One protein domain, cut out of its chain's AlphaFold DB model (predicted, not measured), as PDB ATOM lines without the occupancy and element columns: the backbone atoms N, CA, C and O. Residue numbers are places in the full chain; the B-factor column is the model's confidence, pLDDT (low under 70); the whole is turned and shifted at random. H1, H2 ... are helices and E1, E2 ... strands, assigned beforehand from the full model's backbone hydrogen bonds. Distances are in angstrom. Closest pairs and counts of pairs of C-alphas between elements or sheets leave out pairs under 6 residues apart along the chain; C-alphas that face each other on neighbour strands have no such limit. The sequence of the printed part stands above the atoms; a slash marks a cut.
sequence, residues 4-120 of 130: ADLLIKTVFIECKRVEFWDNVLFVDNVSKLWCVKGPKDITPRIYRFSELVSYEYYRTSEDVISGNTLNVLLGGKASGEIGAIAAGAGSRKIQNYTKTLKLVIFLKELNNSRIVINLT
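Overview. This is residues 4 to 120 of the 130 residues of an uncharacterized protein of Ruminiclostridium papyrosolvens C7 (UniProt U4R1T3). Two antiparallel sheets of four strands each stand at an angle to each other like a V, and the helix H2 fills the angle, packing on one face of each sheet. The edge strand E8 brings the second sheet near the ends of E1 and E2, while the small helices H1 and H3 lie far from the middle. The printed part has 117 residues, in the order H1 E1 E2 E3 E4 E5 E6 H2 H3 E7 E8; the sheets' orders are E1 E2 E3 E4 and E6 E5 E7 E8. The class is mixed, helices and strands; the whole is compact, with a radius of gyration of the C-alphas of 13.7 A and spans of 37 by 33 by 27 A.

Arrangement. In one sheet E5, residues 52 to 58, is an inner strand between E6, residues 64 to 69, and E7, residues 101 to 107. E5 and E6 form a hairpin, with N 57 and O 66 2.8 A apart, within hydrogen-bond range; across E5 and E7, N 56 and O 104 are 2.9 A apart. E7 and the edge strand E8, residues 114 to 119, form another hairpin, with N 103 and O 117 at 2.9 A. H2, residues 78 to 89, is on this sheet at a height of 9.7 A, along the strands, at 13 degrees to E5 on the local plane; the closest C-alphas of the two are those of Leu 52 and Ala 78, 7.1 A apart. E6, H2 with H3, residues 92 to 95, and E7 form a split strand-helix-strand unit, two strands running the same way with E5 between them, and its crossover is right-handed. The other sheet is a meander, each strand the antiparallel neighbour of the one before: E1, residues 16 to 20, E2, residues 23 to 28, E3, residues 33 to 37, and E4, residues 46 to 48. N 18 and O 25 are 2.9 A apart, N 26 and O 35 2.8 A, and N 34 and O 47 2.9 A. H2 is on this sheet too, at a height of 9.4 A, along the strands, at 22 degrees to E2 on the local plane; each sheet with H2 on one face makes two layers. The closest C-alphas of E1 and H2 are those of Val 18 and Ala 86, 6.0 A apart; those of E1 and E8 are Phe 20 and Leu 119, 7.5 A apart. E4 and E5 meet only through their link. H1, residues 4 to 8, only just on the meander sheet with 5 pairs of C-alphas within 10 A, only grazes it, and H3 only grazes the other. In H1 and H2 every O i to N i+4 pair is within hydrogen-bond range; H3 is too short for one.

Along the chain. H1 begins at C-alpha 4, (128.118, 160.195, 174.587). E2 is 16.7 A long, E5 17.7 A, H2 16.5 A, E7 19.5 A and E8 15.6 A from first to last C-alpha. H2 begins at C-alpha 78, (113.291, 172.336, 162.216), and E8 ends at C-alpha 119, (108.632, 152.991, 171.905).

Size, cuts and confidence. The two C-alphas farthest apart, those of Lys 9 and Asp 63, are 39.2 A apart. The printed part has no cut, and no link is long. The mean pLDDT of the printed part is 72.8; 44 residues are under 70, among them residues 59 to 81 and 86 to 100.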
ATOM      1  N   ALA A   4     127.844 158.758 174.577       71.75
ATOM      2  CA  ALA A   4     128.118 160.195 174.587       71.75
ATOM      3  C   ALA A   4     129.581 160.500 174.204       71.75
ATOM      4  O   ALA A   4     129.834 161.407 173.416       71.75
ATOM      5  N   ASP A   5     130.537 159.675 174.649       77.06
ATOM      6  CA  ASP A   5     131.955 159.816 174.285       77.06
ATOM      7  C   ASP A   5     132.186 159.636 172.774       77.06
ATOM      8  O   ASP A   5     133.116 160.209 172.208       77.06
ATOM      9  N   LEU A   6     131.344 158.837 172.103       79.25
ATOM     10  CA  LEU A   6     131.368 158.687 170.644       79.25
ATOM     11  C   LEU A   6     130.868 159.945 169.933       79.25
ATOM     12  O   LEU A   6     131.420 160.294 168.895       79.25
ATOM     13  N   LEU A   7     129.861 160.630 170.481       79.25
ATOM     14  CA  LEU A   7     129.351 161.885 169.923       79.25
ATOM     15  C   LEU A   7     130.388 163.009 170.039       79.25
ATOM     16  O   LEU A   7     130.585 163.740 169.074       79.25
ATOM     17  N   ILE A   8     131.118 163.085 171.156       72.88
ATOM     18  CA  ILE A   8     132.174 164.095 171.376       72.88
ATOM     19  C   ILE A   8     133.335 163.946 170.380       72.88
ATOM     20  O   ILE A   8     133.985 164.926 170.031       72.88
ATOM     21  N   LYS A   9     133.590 162.733 169.871       79.12
ATOM     22  CA  LYS A   9     134.581 162.497 168.802       79.12
ATOM     23  C   LYS A   9     134.129 163.001 167.425       79.12
ATOM     24  O   LYS A   9     134.878 162.886 166.459       79.12
ATOM     25  N   THR A  10     132.912 163.525 167.322       76.56
ATOM     26  CA  THR A  10     132.360 164.141 166.111       76.56
ATOM     27  C   THR A  10     132.218 165.656 166.298       76.56
ATOM     28  O   THR A  10     132.613 166.203 167.321       76.56
ATOM     29  N   VAL A  11     131.619 166.348 165.327       81.69
ATOM     30  CA  VAL A  11     131.263 167.779 165.440       81.69
ATOM     31  C   VAL A  11     129.997 168.030 166.281       81.69
ATOM     32  O   VAL A  11     129.467 169.135 166.279       81.69
ATOM     33  N   PHE A  12     129.467 167.003 166.951       86.88
ATOM     34  CA  PHE A  12     128.212 167.066 167.695       86.88
ATOM     35  C   PHE A  12     128.393 167.683 169.087       86.88
ATOM     36  O   PHE A  12     129.175 167.191 169.901       86.88
ATOM     37  N   ILE A  13     127.602 168.712 169.389       85.69
ATOM     38  CA  ILE A  13     127.559 169.411 170.676       85.69
ATOM     39  C   ILE A  13     126.233 169.079 171.365       85.69
ATOM     40  O   ILE A  13     125.179 169.614 171.017       85.69
ATOM     41  N   GLU A  14     126.257 168.196 172.364       84.00
ATOM     42  CA  GLU A  14     125.048 167.840 173.113       84.00
ATOM     43  C   GLU A  14     124.474 169.070 173.840       84.00
ATOM     44  O   GLU A  14     125.005 169.522 174.849       84.00
ATOM     45  N   CYS A  15     123.366 169.614 173.326       81.19
ATOM     46  CA  CYS A  15     122.644 170.734 173.936       81.19
ATOM     47  C   CYS A  15     121.464 170.254 174.788       81.19
ATOM     48  O   CYS A  15     121.069 170.908 175.752       81.19
ATOM     49  N   LYS A  16     120.844 169.138 174.390       83.00
ATOM     50  CA  LYS A  16     119.712 168.530 175.091       83.00
ATOM     51  C   LYS A  16     119.715 167.021 174.875       83.00
ATOM     52  O   LYS A  16     119.901 166.557 173.752       83.00
ATOM     53  N   ARG A  17     119.397 166.281 175.935       84.56
ATOM     54  CA  ARG A  17     119.057 164.857 175.877       84.56
ATOM     55  C   ARG A  17     117.631 164.641 176.351       84.56
ATOM     56  O   ARG A  17     117.195 165.269 177.316       84.56
ATOM     57  N   VAL A  18     116.903 163.764 175.676       79.12
ATOM     58  CA  VAL A  18     115.586 163.309 176.120       79.12
ATOM     59  C   VAL A  18     115.555 161.798 176.104       79.12
ATOM     60  O   VAL A  18     115.735 161.172 175.063       79.12
ATOM     61  N   GLU A  19     115.321 161.234 177.280       81.31
ATOM     62  CA  GLU A  19     115.167 159.802 177.476       81.31
ATOM     63  C   GLU A  19     113.695 159.436 177.322       81.31
ATOM     64  O   GLU A  19     112.804 160.099 177.859       81.31
ATOM     65  N   PHE A  20     113.436 158.387 176.557       71.44
ATOM     66  CA  PHE A  20     112.102 157.848 176.378       71.44
ATOM     67  C   PHE A  20     112.209 156.340 176.192       71.44
ATOM     68  O   PHE A  20     112.805 155.843 175.232       71.44
ATOM     69  N   TRP A  21     111.600 155.600 177.118       76.06
ATOM     70  CA  TRP A  21     111.761 154.147 177.180       76.06
ATOM     71  C   TRP A  21     113.254 153.778 177.231       76.06
ATOM     72  O   TRP A  21     113.993 154.372 178.012       76.06
ATOM     73  N   ASP A  22     113.700 152.854 176.379       80.19
ATOM     74  CA  ASP A  22     115.102 152.431 176.274       80.19
ATOM     75  C   ASP A  22     115.907 153.238 175.236       80.19
ATOM     76  O   ASP A  22     117.004 152.839 174.841       80.19
ATOM     77  N   ASN A  23     115.355 154.350 174.743       83.44
ATOM     78  CA  ASN A  23     115.974 155.183 173.719       83.44
ATOM     79  C   ASN A  23     116.337 156.563 174.278       83.44
ATOM     80  O   ASN A  23     115.701 157.079 175.202       83.44
ATOM     81  N   VAL A  24     117.332 157.197 173.660       85.25
ATOM     82  CA  VAL A  24     117.744 158.566 173.984       85.25
ATOM     83  C   VAL A  24     117.851 159.385 172.703       85.25
ATOM     84  O   VAL A  24     118.558 158.999 171.774       85.25
ATOM     85  N   LEU A  25     117.157 160.521 172.650       85.31
ATOM     86  CA  LEU A  25     117.333 161.538 171.612       85.31
ATOM     87  C   LEU A  25     118.329 162.578 172.109       85.31
ATOM     88  O   LEU A  25     118.101 163.225 173.132       85.31
ATOM     89  N   PHE A  26     119.391 162.763 171.342       87.50
ATOM     90  CA  PHE A  26     120.381 163.809 171.522       87.50
ATOM     91  C   PHE A  26     120.117 164.919 170.510       87.50
ATOM     92  O   PHE A  26     119.874 164.656 169.329       87.50
ATOM     93  N   VAL A  27     120.173 166.165 170.968       85.62
ATOM     94  CA  VAL A  27     119.916 167.355 170.156       85.62
ATOM     95  C   VAL A  27     121.070 168.334 170.316       85.62
ATOM     96  O   VAL A  27     121.411 168.722 171.433       85.62
ATOM     97  N   ASP A  28     121.615 168.767 169.187       88.31
ATOM     98  CA  ASP A  28     122.606 169.827 169.057       88.31
ATOM     99  C   ASP A  28     121.957 171.031 168.359       88.31
ATOM    100  O   ASP A  28     121.755 171.067 167.142       88.31
ATOM    101  N   ASN A  29     121.610 172.044 169.152       82.81
ATOM    102  CA  ASN A  29     120.991 173.270 168.656       82.81
ATOM    103  C   ASN A  29     121.987 174.237 168.007       82.81
ATOM    104  O   ASN A  29     121.540 175.130 167.275       82.81
ATOM    105  N   VAL A  30     123.284 174.081 168.286       85.50
ATOM    106  CA  VAL A  30     124.361 174.932 167.772       85.50
ATOM    107  C   VAL A  30     124.662 174.523 166.336       85.50
ATOM    108  O   VAL A  30     124.473 175.321 165.421       85.50
ATOM    109  N   SER A  31     125.002 173.253 166.125       87.12
ATOM    110  CA  SER A  31     125.346 172.707 164.807       87.12
ATOM    111  C   SER A  31     124.122 172.264 163.997       87.12
ATOM    112  O   SER A  31     124.261 171.844 162.849       87.12
ATOM    113  N   LYS A  32     122.915 172.361 164.578       86.88
ATOM    114  CA  LYS A  32     121.636 171.918 163.985       86.88
ATOM    115  C   LYS A  32     121.640 170.425 163.639       86.88
ATOM    116  O   LYS A  32     121.211 170.027 162.551       86.88
ATOM    117  N   LEU A  33     122.120 169.609 164.578       88.69
ATOM    118  CA  LEU A  33     122.243 168.159 164.450       88.69
ATOM    119  C   LEU A  33     121.392 167.432 165.491       88.69
ATOM    120  O   LEU A  33     121.085 167.953 166.562       88.69
ATOM    121  N   TRP A  34     121.025 166.193 165.198       87.88
ATOM    122  CA  TRP A  34     120.369 165.302 166.148       87.88
ATOM    123  C   TRP A  34     120.774 163.856 165.908       87.88
ATOM    124  O   TRP A  34     121.197 163.479 164.814       87.88
ATOM    125  N   CYS A  35     120.636 163.032 166.938       89.12
ATOM    126  CA  CYS A  35     120.798 161.593 166.821       89.12
ATOM    127  C   CYS A  35     119.841 160.887 167.778       89.12
ATOM    128  O   CYS A  35     119.521 161.400 168.851       89.12
ATOM    129  N   VAL A  36     119.412 159.686 167.412       86.62
ATOM    130  CA  VAL A  36     118.701 158.795 168.329       86.62
ATOM    131  C   VAL A  36     119.595 157.603 168.600       86.62
ATOM    132  O   VAL A  36     120.175 157.038 167.677       86.62
ATOM    133  N   LYS A  37     119.714 157.258 169.876       87.00
ATOM    134  CA  LYS A  37     120.351 156.040 170.345       87.00
ATOM    135  C   LYS A  37     119.275 155.079 170.820       87.00
ATOM    136  O   LYS A  37     118.632 155.341 171.836       87.00
ATOM    137  N   GLY A  38     119.119 153.968 170.119       83.19
ATOM    138  CA  GLY A  38     118.386 152.806 170.595       83.19
ATOM    139  C   GLY A  38     119.231 151.891 171.492       83.19
ATOM    140  O   GLY A  38     120.451 152.034 171.590       83.19
ATOM    141  N   PRO A  39     118.603 150.891 172.132       79.25
ATOM    142  CA  PRO A  39     119.267 150.010 173.096       79.25
ATOM    143  C   PRO A  39     120.374 149.137 172.485       79.25
ATOM    144  O   PRO A  39     121.290 148.727 173.194       79.25
ATOM    145  N   LYS A  40     120.297 148.845 171.180       80.69
ATOM    146  CA  LYS A  40     121.280 148.026 170.451       80.69
ATOM    147  C   LYS A  40     122.268 148.855 169.626       80.69
ATOM    148  O   LYS A  40     123.140 148.280 168.979       80.69
ATOM    149  N   ASP A  41     122.142 150.181 169.644       81.00
ATOM    150  CA  ASP A  41     122.950 151.047 168.795       81.00
ATOM    151  C   ASP A  41     124.337 151.248 169.407       81.00
ATOM    152  O   ASP A  41     124.498 151.799 170.501       81.00
ATOM    153  N   ILE A  42     125.347 150.792 168.669       77.62
ATOM    154  CA  ILE A  42     126.764 150.910 169.036       77.62
ATOM    155  C   ILE A  42     127.469 152.055 168.303       77.62
ATOM    156  O   ILE A  42     128.528 152.499 168.741       77.62
ATOM    157  N   THR A  43     126.883 152.553 167.213       80.25
ATOM    158  CA  THR A  43     127.406 153.665 166.415       80.25
ATOM    159  C   THR A  43     126.367 154.784 166.320       80.25
ATOM    160  O   THR A  43     125.198 154.515 166.038       80.25
ATOM    161  N   PRO A  44     126.752 156.051 166.560       83.00
ATOM    162  CA  PRO A  44     125.832 157.165 166.406       83.00
ATOM    163  C   PRO A  44     125.593 157.456 164.926       83.00
ATOM    164  O   PRO A  44     126.532 157.711 164.172       83.00
ATOM    165  N   ARG A  45     124.322 157.473 164.516       86.62
ATOM    166  CA  ARG A  45     123.917 158.026 163.221       86.62
ATOM    167  C   ARG A  45     123.389 159.439 163.436       86.62
ATOM    168  O   ARG A  45     122.366 159.624 164.092       86.62
ATOM    169  N   ILE A  46     124.137 160.418 162.935       88.12
ATOM    170  CA  ILE A  46     123.882 161.847 163.129       88.12
ATOM    171  C   ILE A  46     123.169 162.395 161.896       88.12
ATOM    172  O   ILE A  46     123.596 162.141 160.772       88.12
ATOM    173  N   TYR A  47     122.116 163.169 162.127       87.19
ATOM    174  CA  TYR A  47     121.277 163.769 161.099       87.19
ATOM    175  C   TYR A  47     121.238 165.285 161.264       87.19
ATOM    176  O   TYR A  47     121.367 165.807 162.375       87.19
ATOM    177  N   ARG A  48     121.013 166.009 160.170       87.25
ATOM    178  CA  ARG A  48     120.769 167.456 160.204       87.25
ATOM    179  C   ARG A  48     119.299 167.734 160.468       87.25
ATOM    180  O   ARG A  48     118.417 166.981 160.062       87.25
ATOM    181  N   PHE A  49     119.004 168.875 161.079       84.75
ATOM    182  CA  PHE A  49     117.618 169.336 161.220       84.75
ATOM    183  C   PHE A  49     116.936 169.519 159.859       84.75
ATOM    184  O   PHE A  49     115.765 169.197 159.715       84.75
ATOM    185  N   SER A  50     117.671 169.977 158.843       81.44
ATOM    186  CA  SER A  50     117.156 170.167 157.479       81.44
ATOM    187  C   SER A  50     116.773 168.872 156.761       81.44
ATOM    188  O   SER A  50     116.168 168.927 155.694       81.44
ATOM    189  N   GLU A  51     117.184 167.719 157.288       81.75
ATOM    190  CA  GLU A  51     116.839 166.416 156.721       81.75
ATOM    191  C   GLU A  51     115.488 165.918 157.223       81.75
ATOM    192  O   GLU A  51     114.921 165.041 156.584       81.75
ATOM    193  N   LEU A  52     114.952 166.478 158.313       81.38
ATOM    194  CA  LEU A  52     113.636 166.133 158.840       81.38
ATOM    195  C   LEU A  52     112.535 166.607 157.880       81.38
ATOM    196  O   LEU A  52     112.500 167.774 157.509       81.38
ATOM    197  N   VAL A  53     111.621 165.716 157.499       79.88
ATOM    198  CA  VAL A  53     110.472 166.033 156.631       79.88
ATOM    199  C   VAL A  53     109.163 165.952 157.399       79.88
ATOM    200  O   VAL A  53     108.308 166.820 157.278       79.88
ATOM    201  N   SER A  54     108.976 164.909 158.193       75.88
ATOM    202  CA  SER A  54     107.788 164.750 159.027       75.88
ATOM    203  C   SER A  54     108.052 163.735 160.125       75.88
ATOM    204  O   SER A  54     109.047 163.006 160.101       75.88
ATOM    205  N   TYR A  55     107.162 163.686 161.109       79.75
ATOM    206  CA  TYR A  55     107.153 162.600 162.076       79.75
ATOM    207  C   TYR A  55     105.732 162.184 162.421       79.75
ATOM    208  O   TYR A  55     104.800 162.992 162.427       79.75
ATOM    209  N   GLU A  56     105.585 160.913 162.759       78.69
ATOM    210  CA  GLU A  56     104.309 160.294 163.075       78.69
ATOM    211  C   GLU A  56     104.469 159.318 164.239       78.69
ATOM    212  O   GLU A  56     105.392 158.502 164.278       78.69
ATOM    213  N   TYR A  57     103.554 159.400 165.198       74.81
ATOM    214  CA  TYR A  57     103.403 158.452 166.287       74.81
ATOM    215  C   TYR A  57     102.277 157.478 165.963       74.81
ATOM    216  O   TYR A  57     101.136 157.878 165.729       74.81
ATOM    217  N   TYR A  58     102.585 156.192 166.043       72.94
ATOM    218  CA  TYR A  58     101.663 155.098 165.775       72.94
ATOM    219  C   TYR A  58     101.371 154.305 167.049       72.94
ATOM    220  O   TYR A  58     102.303 153.984 167.788       72.94
ATOM    221  N   ARG A  59     100.104 153.945 167.296       64.38
ATOM    222  CA  ARG A  59      99.686 153.046 168.401       64.38
ATOM    223  C   ARG A  59      99.834 151.573 168.041       64.38
ATOM    224  O   ARG A  59     100.013 150.722 168.903       64.38
ATOM    225  N   THR A  60      99.679 151.270 166.766       65.19
ATOM    226  CA  THR A  60      99.682 149.921 166.193       65.19
ATOM    227  C   THR A  60     100.425 149.985 164.855       65.19
ATOM    228  O   THR A  60     101.061 150.991 164.553       65.19
ATOM    229  N   SER A  61     100.436 148.921 164.052       59.16
ATOM    230  CA  SER A  61     100.977 149.001 162.686       59.16
ATOM    231  C   SER A  61     100.197 149.960 161.782       59.16
ATOM    232  O   SER A  61     100.760 150.404 160.786       59.16
ATOM    233  N   GLU A  62      98.947 150.276 162.132       58.59
ATOM    234  CA  GLU A  62      97.979 150.903 161.224       58.59
ATOM    235  C   GLU A  62      97.340 152.184 161.794       58.59
ATOM    236  O   GLU A  62      96.894 153.025 161.021       58.59
ATOM    237  N   ASP A  63      97.372 152.407 163.117       63.44
ATOM    238  CA  ASP A  63      96.752 153.588 163.739       63.44
ATOM    239  C   ASP A  63      97.757 154.709 164.041       63.44
ATOM    240  O   ASP A  63      98.569 154.594 164.971       63.44
ATOM    241  N   VAL A  64      97.646 155.836 163.331       62.47
ATOM    242  CA  VAL A  64      98.354 157.090 163.653       62.47
ATOM    243  C   VAL A  64      97.638 157.801 164.808       62.47
ATOM    244  O   VAL A  64      96.476 158.182 164.698       62.47
ATOM    245  N   ILE A  65      98.328 158.005 165.934       64.62
ATOM    246  CA  ILE A  65      97.793 158.725 167.110       64.62
ATOM    247  C   ILE A  65      97.979 160.231 166.953       64.62
ATOM    248  O   ILE A  65      97.144 161.026 167.386       64.62
ATOM    249  N   SER A  66      99.124 160.622 166.408       65.75
ATOM    250  CA  SER A  66      99.488 162.013 166.193       65.75
ATOM    251  C   SER A  66     100.644 162.071 165.212       65.75
ATOM    252  O   SER A  66     101.634 161.363 165.362       65.75
ATOM    253  N   GLY A  67     100.541 162.935 164.218       59.00
ATOM    254  CA  GLY A  67     101.608 163.189 163.266       59.00
ATOM    255  C   GLY A  67     101.676 164.669 162.973       59.00
ATOM    256  O   GLY A  67     100.691 165.388 163.145       59.00
ATOM    257  N   ASN A  68     102.850 165.128 162.574       65.81
ATOM    258  CA  ASN A  68     102.997 166.449 162.004       65.81
ATOM    259  C   ASN A  68     103.698 166.298 160.656       65.81
ATOM    260  O   ASN A  68     104.841 165.839 160.586       65.81
ATOM    261  N   THR A  69     102.991 166.650 159.586       55.78
ATOM    262  CA  THR A  69     103.589 166.831 158.265       55.78
ATOM    263  C   THR A  69     104.292 168.176 158.293       55.78
ATOM    264  O   THR A  69     103.643 169.218 158.367       55.78
ATOM    265  N   LEU A  70     105.621 168.163 158.308       54.88
ATOM    266  CA  LEU A  70     106.374 169.385 158.506       54.88
ATOM    267  C   LEU A  70     106.677 170.022 157.145       54.88
ATOM    268  O   LEU A  70     107.253 169.405 156.253       54.88
ATOM    269  N   ASN A  71     106.353 171.306 156.993       47.00
ATOM    270  CA  ASN A  71     106.807 172.128 155.865       47.00
ATOM    271  C   ASN A  71     108.285 172.547 156.051       47.00
ATOM    272  O   ASN A  71     108.648 173.707 155.850       47.00
ATOM    273  N   VAL A  72     109.164 171.619 156.456       48.62
ATOM    274  CA  VAL A  72     110.603 171.891 156.690       48.62
ATOM    275  C   VAL A  72     111.304 172.307 155.409       48.62
ATOM    276  O   VAL A  72     112.282 173.056 155.445       48.62
ATOM    277  N   LEU A  73     110.752 171.891 154.268       42.72
ATOM    278  CA  LEU A  73     111.288 172.178 152.947       42.72
ATOM    279  C   LEU A  73     111.347 173.682 152.608       42.72
ATOM    280  O   LEU A  73     111.998 174.028 151.629       42.72
ATOM    281  N   LEU A  74     110.721 174.574 153.397       38.59
ATOM    282  CA  LEU A  74     110.561 175.992 153.041       38.59
ATOM    283  C   LEU A  74     111.077 177.046 154.044       38.59
ATOM    284  O   LEU A  74     110.887 178.228 153.772       38.59
ATOM    285  N   GLY A  75     111.747 176.727 155.167       40.50
ATOM    286  CA  GLY A  75     112.114 177.848 156.065       40.50
ATOM    287  C   GLY A  75     112.976 177.656 157.311       40.50
ATOM    288  O   GLY A  75     112.906 178.504 158.196       40.50
ATOM    289  N   GLY A  76     113.776 176.594 157.449       50.00
ATOM    290  CA  GLY A  76     114.793 176.540 158.518       50.00
ATOM    291  C   GLY A  76     114.271 176.463 159.968       50.00
ATOM    292  O   GLY A  76     115.030 176.715 160.901       50.00
ATOM    293  N   LYS A  77     113.000 176.088 160.188       55.16
ATOM    294  CA  LYS A  77     112.356 176.015 161.522       55.16
ATOM    295  C   LYS A  77     112.494 174.669 162.258       55.16
ATOM    296  O   LYS A  77     111.969 174.521 163.361       55.16
ATOM    297  N   ALA A  78     113.243 173.712 161.711       59.47
ATOM    298  CA  ALA A  78     113.291 172.336 162.216       59.47
ATOM    299  C   ALA A  78     113.848 172.166 163.648       59.47
ATOM    300  O   ALA A  78     113.597 171.150 164.296       59.47
ATOM    301  N   SER A  79     114.524 173.175 164.216       60.00
ATOM    302  CA  SER A  79     114.948 173.129 165.626       60.00
ATOM    303  C   SER A  79     113.778 173.070 166.613       60.00
ATOM    304  O   SER A  79     113.885 172.418 167.650       60.00
ATOM    305  N   GLY A  80     112.650 173.718 166.297       65.31
ATOM    306  CA  GLY A  80     111.444 173.634 167.127       65.31
ATOM    307  C   GLY A  80     110.788 172.254 167.068       65.31
ATOM    308  O   GLY A  80     110.228 171.782 168.054       65.31
ATOM    309  N   GLU A  81     110.913 171.574 165.934       69.62
ATOM    310  CA  GLU A  81     110.224 170.319 165.638       69.62
ATOM    311  C   GLU A  81     110.953 169.117 166.229       69.62
ATOM    312  O   GLU A  81     110.315 168.269 166.845       69.62
ATOM    313  N   ILE A  82     112.288 169.081 166.164       74.12
ATOM    314  CA  ILE A  82     113.081 168.109 166.934       74.12
ATOM    315  C   ILE A  82     112.797 168.276 168.433       74.12
ATOM    316  O   ILE A  82     112.626 167.292 169.156       74.12
ATOM    317  N   GLY A  83     112.657 169.522 168.899       67.00
ATOM    318  CA  GLY A  83     112.197 169.826 170.254       67.00
ATOM    319  C   GLY A  83     110.797 169.275 170.557       67.00
ATOM    320  O   GLY A  83     110.585 168.743 171.648       67.00
ATOM    321  N   ALA A  84     109.868 169.355 169.600       73.00
ATOM    322  CA  ALA A  84     108.509 168.826 169.709       73.00
ATOM    323  C   ALA A  84     108.469 167.290 169.703       73.00
ATOM    324  O   ALA A  84     107.743 166.711 170.508       73.00
ATOM    325  N   ILE A  85     109.289 166.625 168.882       73.56
ATOM    326  CA  ILE A  85     109.478 165.165 168.908       73.56
ATOM    327  C   ILE A  85     109.980 164.734 170.286       73.56
ATOM    328  O   ILE A  85     109.446 163.802 170.890       73.56
ATOM    329  N   ALA A  86     110.976 165.447 170.813       66.50
ATOM    330  CA  ALA A  86     111.531 165.186 172.131       66.50
ATOM    331  C   ALA A  86     110.462 165.349 173.230       66.50
ATOM    332  O   ALA A  86     110.266 164.462 174.060       66.50
ATOM    333  N   ALA A  87     109.727 166.463 173.211       67.19
ATOM    334  CA  ALA A  87     108.665 166.742 174.177       67.19
ATOM    335  C   ALA A  87     107.503 165.739 174.080       67.19
ATOM    336  O   ALA A  87     106.990 165.287 175.104       67.19
ATOM    337  N   GLY A  88     107.113 165.357 172.862       68.50
ATOM    338  CA  GLY A  88     106.071 164.372 172.595       68.50
ATOM    339  C   GLY A  88     106.453 162.995 173.127       68.50
ATOM    340  O   GLY A  88     105.714 162.437 173.941       68.50
ATOM    341  N   ALA A  89     107.628 162.489 172.745       65.50
ATOM    342  CA  ALA A  89     108.129 161.174 173.152       65.50
ATOM    343  C   ALA A  89     108.276 161.043 174.678       65.50
ATOM    344  O   ALA A  89     107.998 159.985 175.240       65.50
ATOM    345  N   GLY A  90     108.649 162.133 175.358       59.19
ATOM    346  CA  GLY A  90     108.732 162.201 176.818       59.19
ATOM    347  C   GLY A  90     107.398 162.450 177.537       59.19
ATOM    348  O   GLY A  90     107.351 162.390 178.764       59.19
ATOM    349  N   SER A  91     106.303 162.741 176.827       66.75
ATOM    350  CA  SER A  91     105.038 163.111 177.469       66.75
ATOM    351  C   SER A  91     104.339 161.913 178.123       66.75
ATOM    352  O   SER A  91     104.233 160.830 177.543       66.75
ATOM    353  N   ARG A  92     103.761 162.121 179.319       56.66
ATOM    354  CA  ARG A  92     102.980 161.086 180.031       56.66
ATOM    355  C   ARG A  92     101.829 160.531 179.186       56.66
ATOM    356  O   ARG A  92     101.496 159.360 179.300       56.66
ATOM    357  N   LYS A  93     101.246 161.352 178.303       58.75
ATOM    358  CA  LYS A  93     100.164 160.941 177.395       58.75
ATOM    359  C   LYS A  93     100.626 159.876 176.395       58.75
ATOM    360  O   LYS A  93      99.849 158.980 176.097       58.75
ATOM    361  N   ILE A  94     101.872 159.956 175.916       59.72
ATOM    362  CA  ILE A  94     102.481 158.943 175.042       59.72
ATOM    363  C   ILE A  94     102.963 157.732 175.854       59.72
ATOM    364  O   ILE A  94     102.753 156.596 175.437       59.72
ATOM    365  N   GLN A  95     103.534 157.948 177.042       59.00
ATOM    366  CA  GLN A  95     103.997 156.854 177.908       59.00
ATOM    367  C   GLN A  95     102.859 155.999 178.496       59.00
ATOM    368  O   GLN A  95     103.066 154.825 178.790       59.00
ATOM    369  N   ASN A  96     101.646 156.549 178.629       58.81
ATOM    370  CA  ASN A  96     100.468 155.819 179.111       58.81
ATOM    371  C   ASN A  96      99.912 154.797 178.099       58.81
ATOM    372  O   ASN A  96      99.024 154.021 178.453       58.81
ATOM    373  N   TYR A  97     100.398 154.766 176.852       58.75
ATOM    374  CA  TYR A  97     100.015 153.721 175.903       58.75
ATOM    375  C   TYR A  97     100.767 152.422 176.218       58.75
ATOM    376  O   TYR A  97     101.982 152.327 176.091       58.75
ATOM    377  N   THR A  98     100.022 151.404 176.645       53.44
ATOM    378  CA  THR A  98     100.555 150.222 177.339       53.44
ATOM    379  C   THR A  98     101.042 149.082 176.448       53.44
ATOM    380  O   THR A  98     101.543 148.098 176.987       53.44
ATOM    381  N   LYS A  99     100.893 149.141 175.116       56.62
ATOM    382  CA  LYS A  99     101.099 147.941 174.278       56.62
ATOM    383  C   LYS A  99     102.153 148.077 173.192       56.62
ATOM    384  O   LYS A  99     103.006 147.203 173.078       56.62
ATOM    385  N   THR A 100     102.146 149.140 172.402       59.47
ATOM    386  CA  THR A 100     103.180 149.389 171.393       59.47
ATOM    387  C   THR A 100     103.042 150.842 170.981       59.47
ATOM    388  O   THR A 100     101.931 151.306 170.762       59.47
ATOM    389  N   LEU A 101     104.132 151.590 170.913       71.38
ATOM    390  CA  LEU A 101     104.106 152.892 170.272       71.38
ATOM    391  C   LEU A 101     105.307 152.958 169.338       71.38
ATOM    392  O   LEU A 101     106.363 152.407 169.641       71.38
ATOM    393  N   LYS A 102     105.142 153.533 168.153       77.50
ATOM    394  CA  LYS A 102     106.236 153.685 167.190       77.50
ATOM    395  C   LYS A 102     106.327 155.141 166.798       77.50
ATOM    396  O   LYS A 102     105.321 155.732 166.431       77.50
ATOM    397  N   LEU A 103     107.522 155.706 166.883       79.44
ATOM    398  CA  LEU A 103     107.828 156.992 166.284       79.44
ATOM    399  C   LEU A 103     108.484 156.720 164.936       79.44
ATOM    400  O   LEU A 103     109.528 156.074 164.858       79.44
ATOM    401  N   VAL A 104     107.851 157.197 163.879       82.44
ATOM    402  CA  VAL A 104     108.379 157.153 162.525       82.44
ATOM    403  C   VAL A 104     108.810 158.560 162.164       82.44
ATOM    404  O   VAL A 104     108.008 159.485 162.234       82.44
ATOM    405  N   ILE A 105     110.076 158.722 161.801       83.25
ATOM    406  CA  ILE A 105     110.630 159.995 161.350       83.25
ATOM    407  C   ILE A 105     110.954 159.852 159.873       83.25
ATOM    408  O   ILE A 105     111.693 158.943 159.491       83.25
ATOM    409  N   PHE A 106     110.412 160.746 159.058       83.00
ATOM    410  CA  PHE A 106     110.685 160.777 157.634       83.00
ATOM    411  C   PHE A 106     111.798 161.771 157.333       83.00
ATOM    412  O   PHE A 106     111.785 162.903 157.822       83.00
ATOM    413  N   LEU A 107     112.762 161.324 156.536       83.00
ATOM    414  CA  LEU A 107     113.916 162.098 156.111       83.00
ATOM    415  C   LEU A 107     113.849 162.425 154.620       83.00
ATOM    416  O   LEU A 107     113.247 161.696 153.835       83.00
ATOM    417  N   LYS A 108     114.546 163.488 154.221       76.94
ATOM    418  CA  LYS A 108     114.670 163.917 152.822       76.94
ATOM    419  C   LYS A 108     115.464 162.932 151.945       76.94
ATOM    420  O   LYS A 108     115.335 162.982 150.726       76.94
ATOM    421  N   GLU A 109     116.297 162.064 152.525       68.00
ATOM    422  CA  GLU A 109     117.138 161.131 151.759       68.00
ATOM    423  C   GLU A 109     116.313 160.118 150.948       68.00
ATOM    424  O   GLU A 109     115.506 159.378 151.500       68.00
ATOM    425  N   LEU A 110     116.590 160.021 149.643       54.34
ATOM    426  CA  LEU A 110     115.867 159.153 148.701       54.34
ATOM    427  C   LEU A 110     116.022 157.649 148.991       54.34
ATOM    428  O   LEU A 110     115.102 156.881 148.729       54.34
ATOM    429  N   ASN A 111     117.164 157.224 149.545       55.16
ATOM    430  CA  ASN A 111     117.486 155.800 149.718       55.16
ATOM    431  C   ASN A 111     117.098 155.230 151.088       55.16
ATOM    432  O   ASN A 111     117.027 154.014 151.245       55.16
ATOM    433  N   ASN A 112     116.879 156.078 152.097       57.16
ATOM    434  CA  ASN A 112     116.480 155.631 153.430       57.16
ATOM    435  C   ASN A 112     115.711 156.739 154.158       57.16
ATOM    436  O   ASN A 112     116.140 157.281 155.176       57.16
ATOM    437  N   SER A 113     114.560 157.089 153.590       71.81
ATOM    438  CA  SER A 113     113.712 158.206 154.005       71.81
ATOM    439  C   SER A 113     112.961 157.967 155.316       71.81
ATOM    440  O   SER A 113     112.075 158.750 155.644       71.81
ATOM    441  N   ARG A 114     113.248 156.894 156.065       82.62
ATOM    442  CA  ARG A 114     112.447 156.498 157.229       82.62
ATOM    443  C   ARG A 114     113.301 155.939 158.362       82.62
ATOM    444  O   ARG A 114     113.910 154.882 158.239       82.62
ATOM    445  N   ILE A 115     113.243 156.593 159.515       82.62
ATOM    446  CA  ILE A 115     113.721 156.058 160.790       82.62
ATOM    447  C   ILE A 115     112.513 155.546 161.570       82.62
ATOM    448  O   ILE A 115     111.524 156.262 161.731       82.62
ATOM    449  N   VAL A 116     112.588 154.316 162.075       82.00
ATOM    450  CA  VAL A 116     111.549 153.727 162.929       82.00
ATOM    451  C   VAL A 116     112.121 153.493 164.317       82.00
ATOM    452  O   VAL A 116     113.049 152.709 164.491       82.00
ATOM    453  N   ILE A 117     111.538 154.157 165.307       79.25
ATOM    454  CA  ILE A 117     111.919 154.041 166.711       79.25
ATOM    455  C   ILE A 117     110.778 153.342 167.438       79.25
ATOM    456  O   ILE A 117     109.663 153.862 167.530       79.25
ATOM    457  N   ASN A 118     111.057 152.144 167.948       77.12
ATOM    458  CA  ASN A 118     110.095 151.399 168.747       77.12
ATOM    459  C   ASN A 118     110.097 151.945 170.180       77.12
ATOM    460  O   ASN A 118     111.108 151.925 170.881       77.12
ATOM    461  N   LEU A 119     108.937 152.436 170.593       70.56
ATOM    462  CA  LEU A 119     108.632 152.991 171.905       70.56
ATOM    463  C   LEU A 119     107.814 151.943 172.668       70.56
ATOM    464  O   LEU A 119     106.607 152.079 172.865       70.56
ATOM    465  N   THR A 120     108.457 150.825 172.998       63.50
ATOM    466  CA  THR A 120     107.826 149.703 173.703       63.50
ATOM    467  C   THR A 120     108.293 149.633 175.146       63.50
ATOM    468  O   THR A 120     109.492 149.605 175.410       63.50
TER     469      THR A 120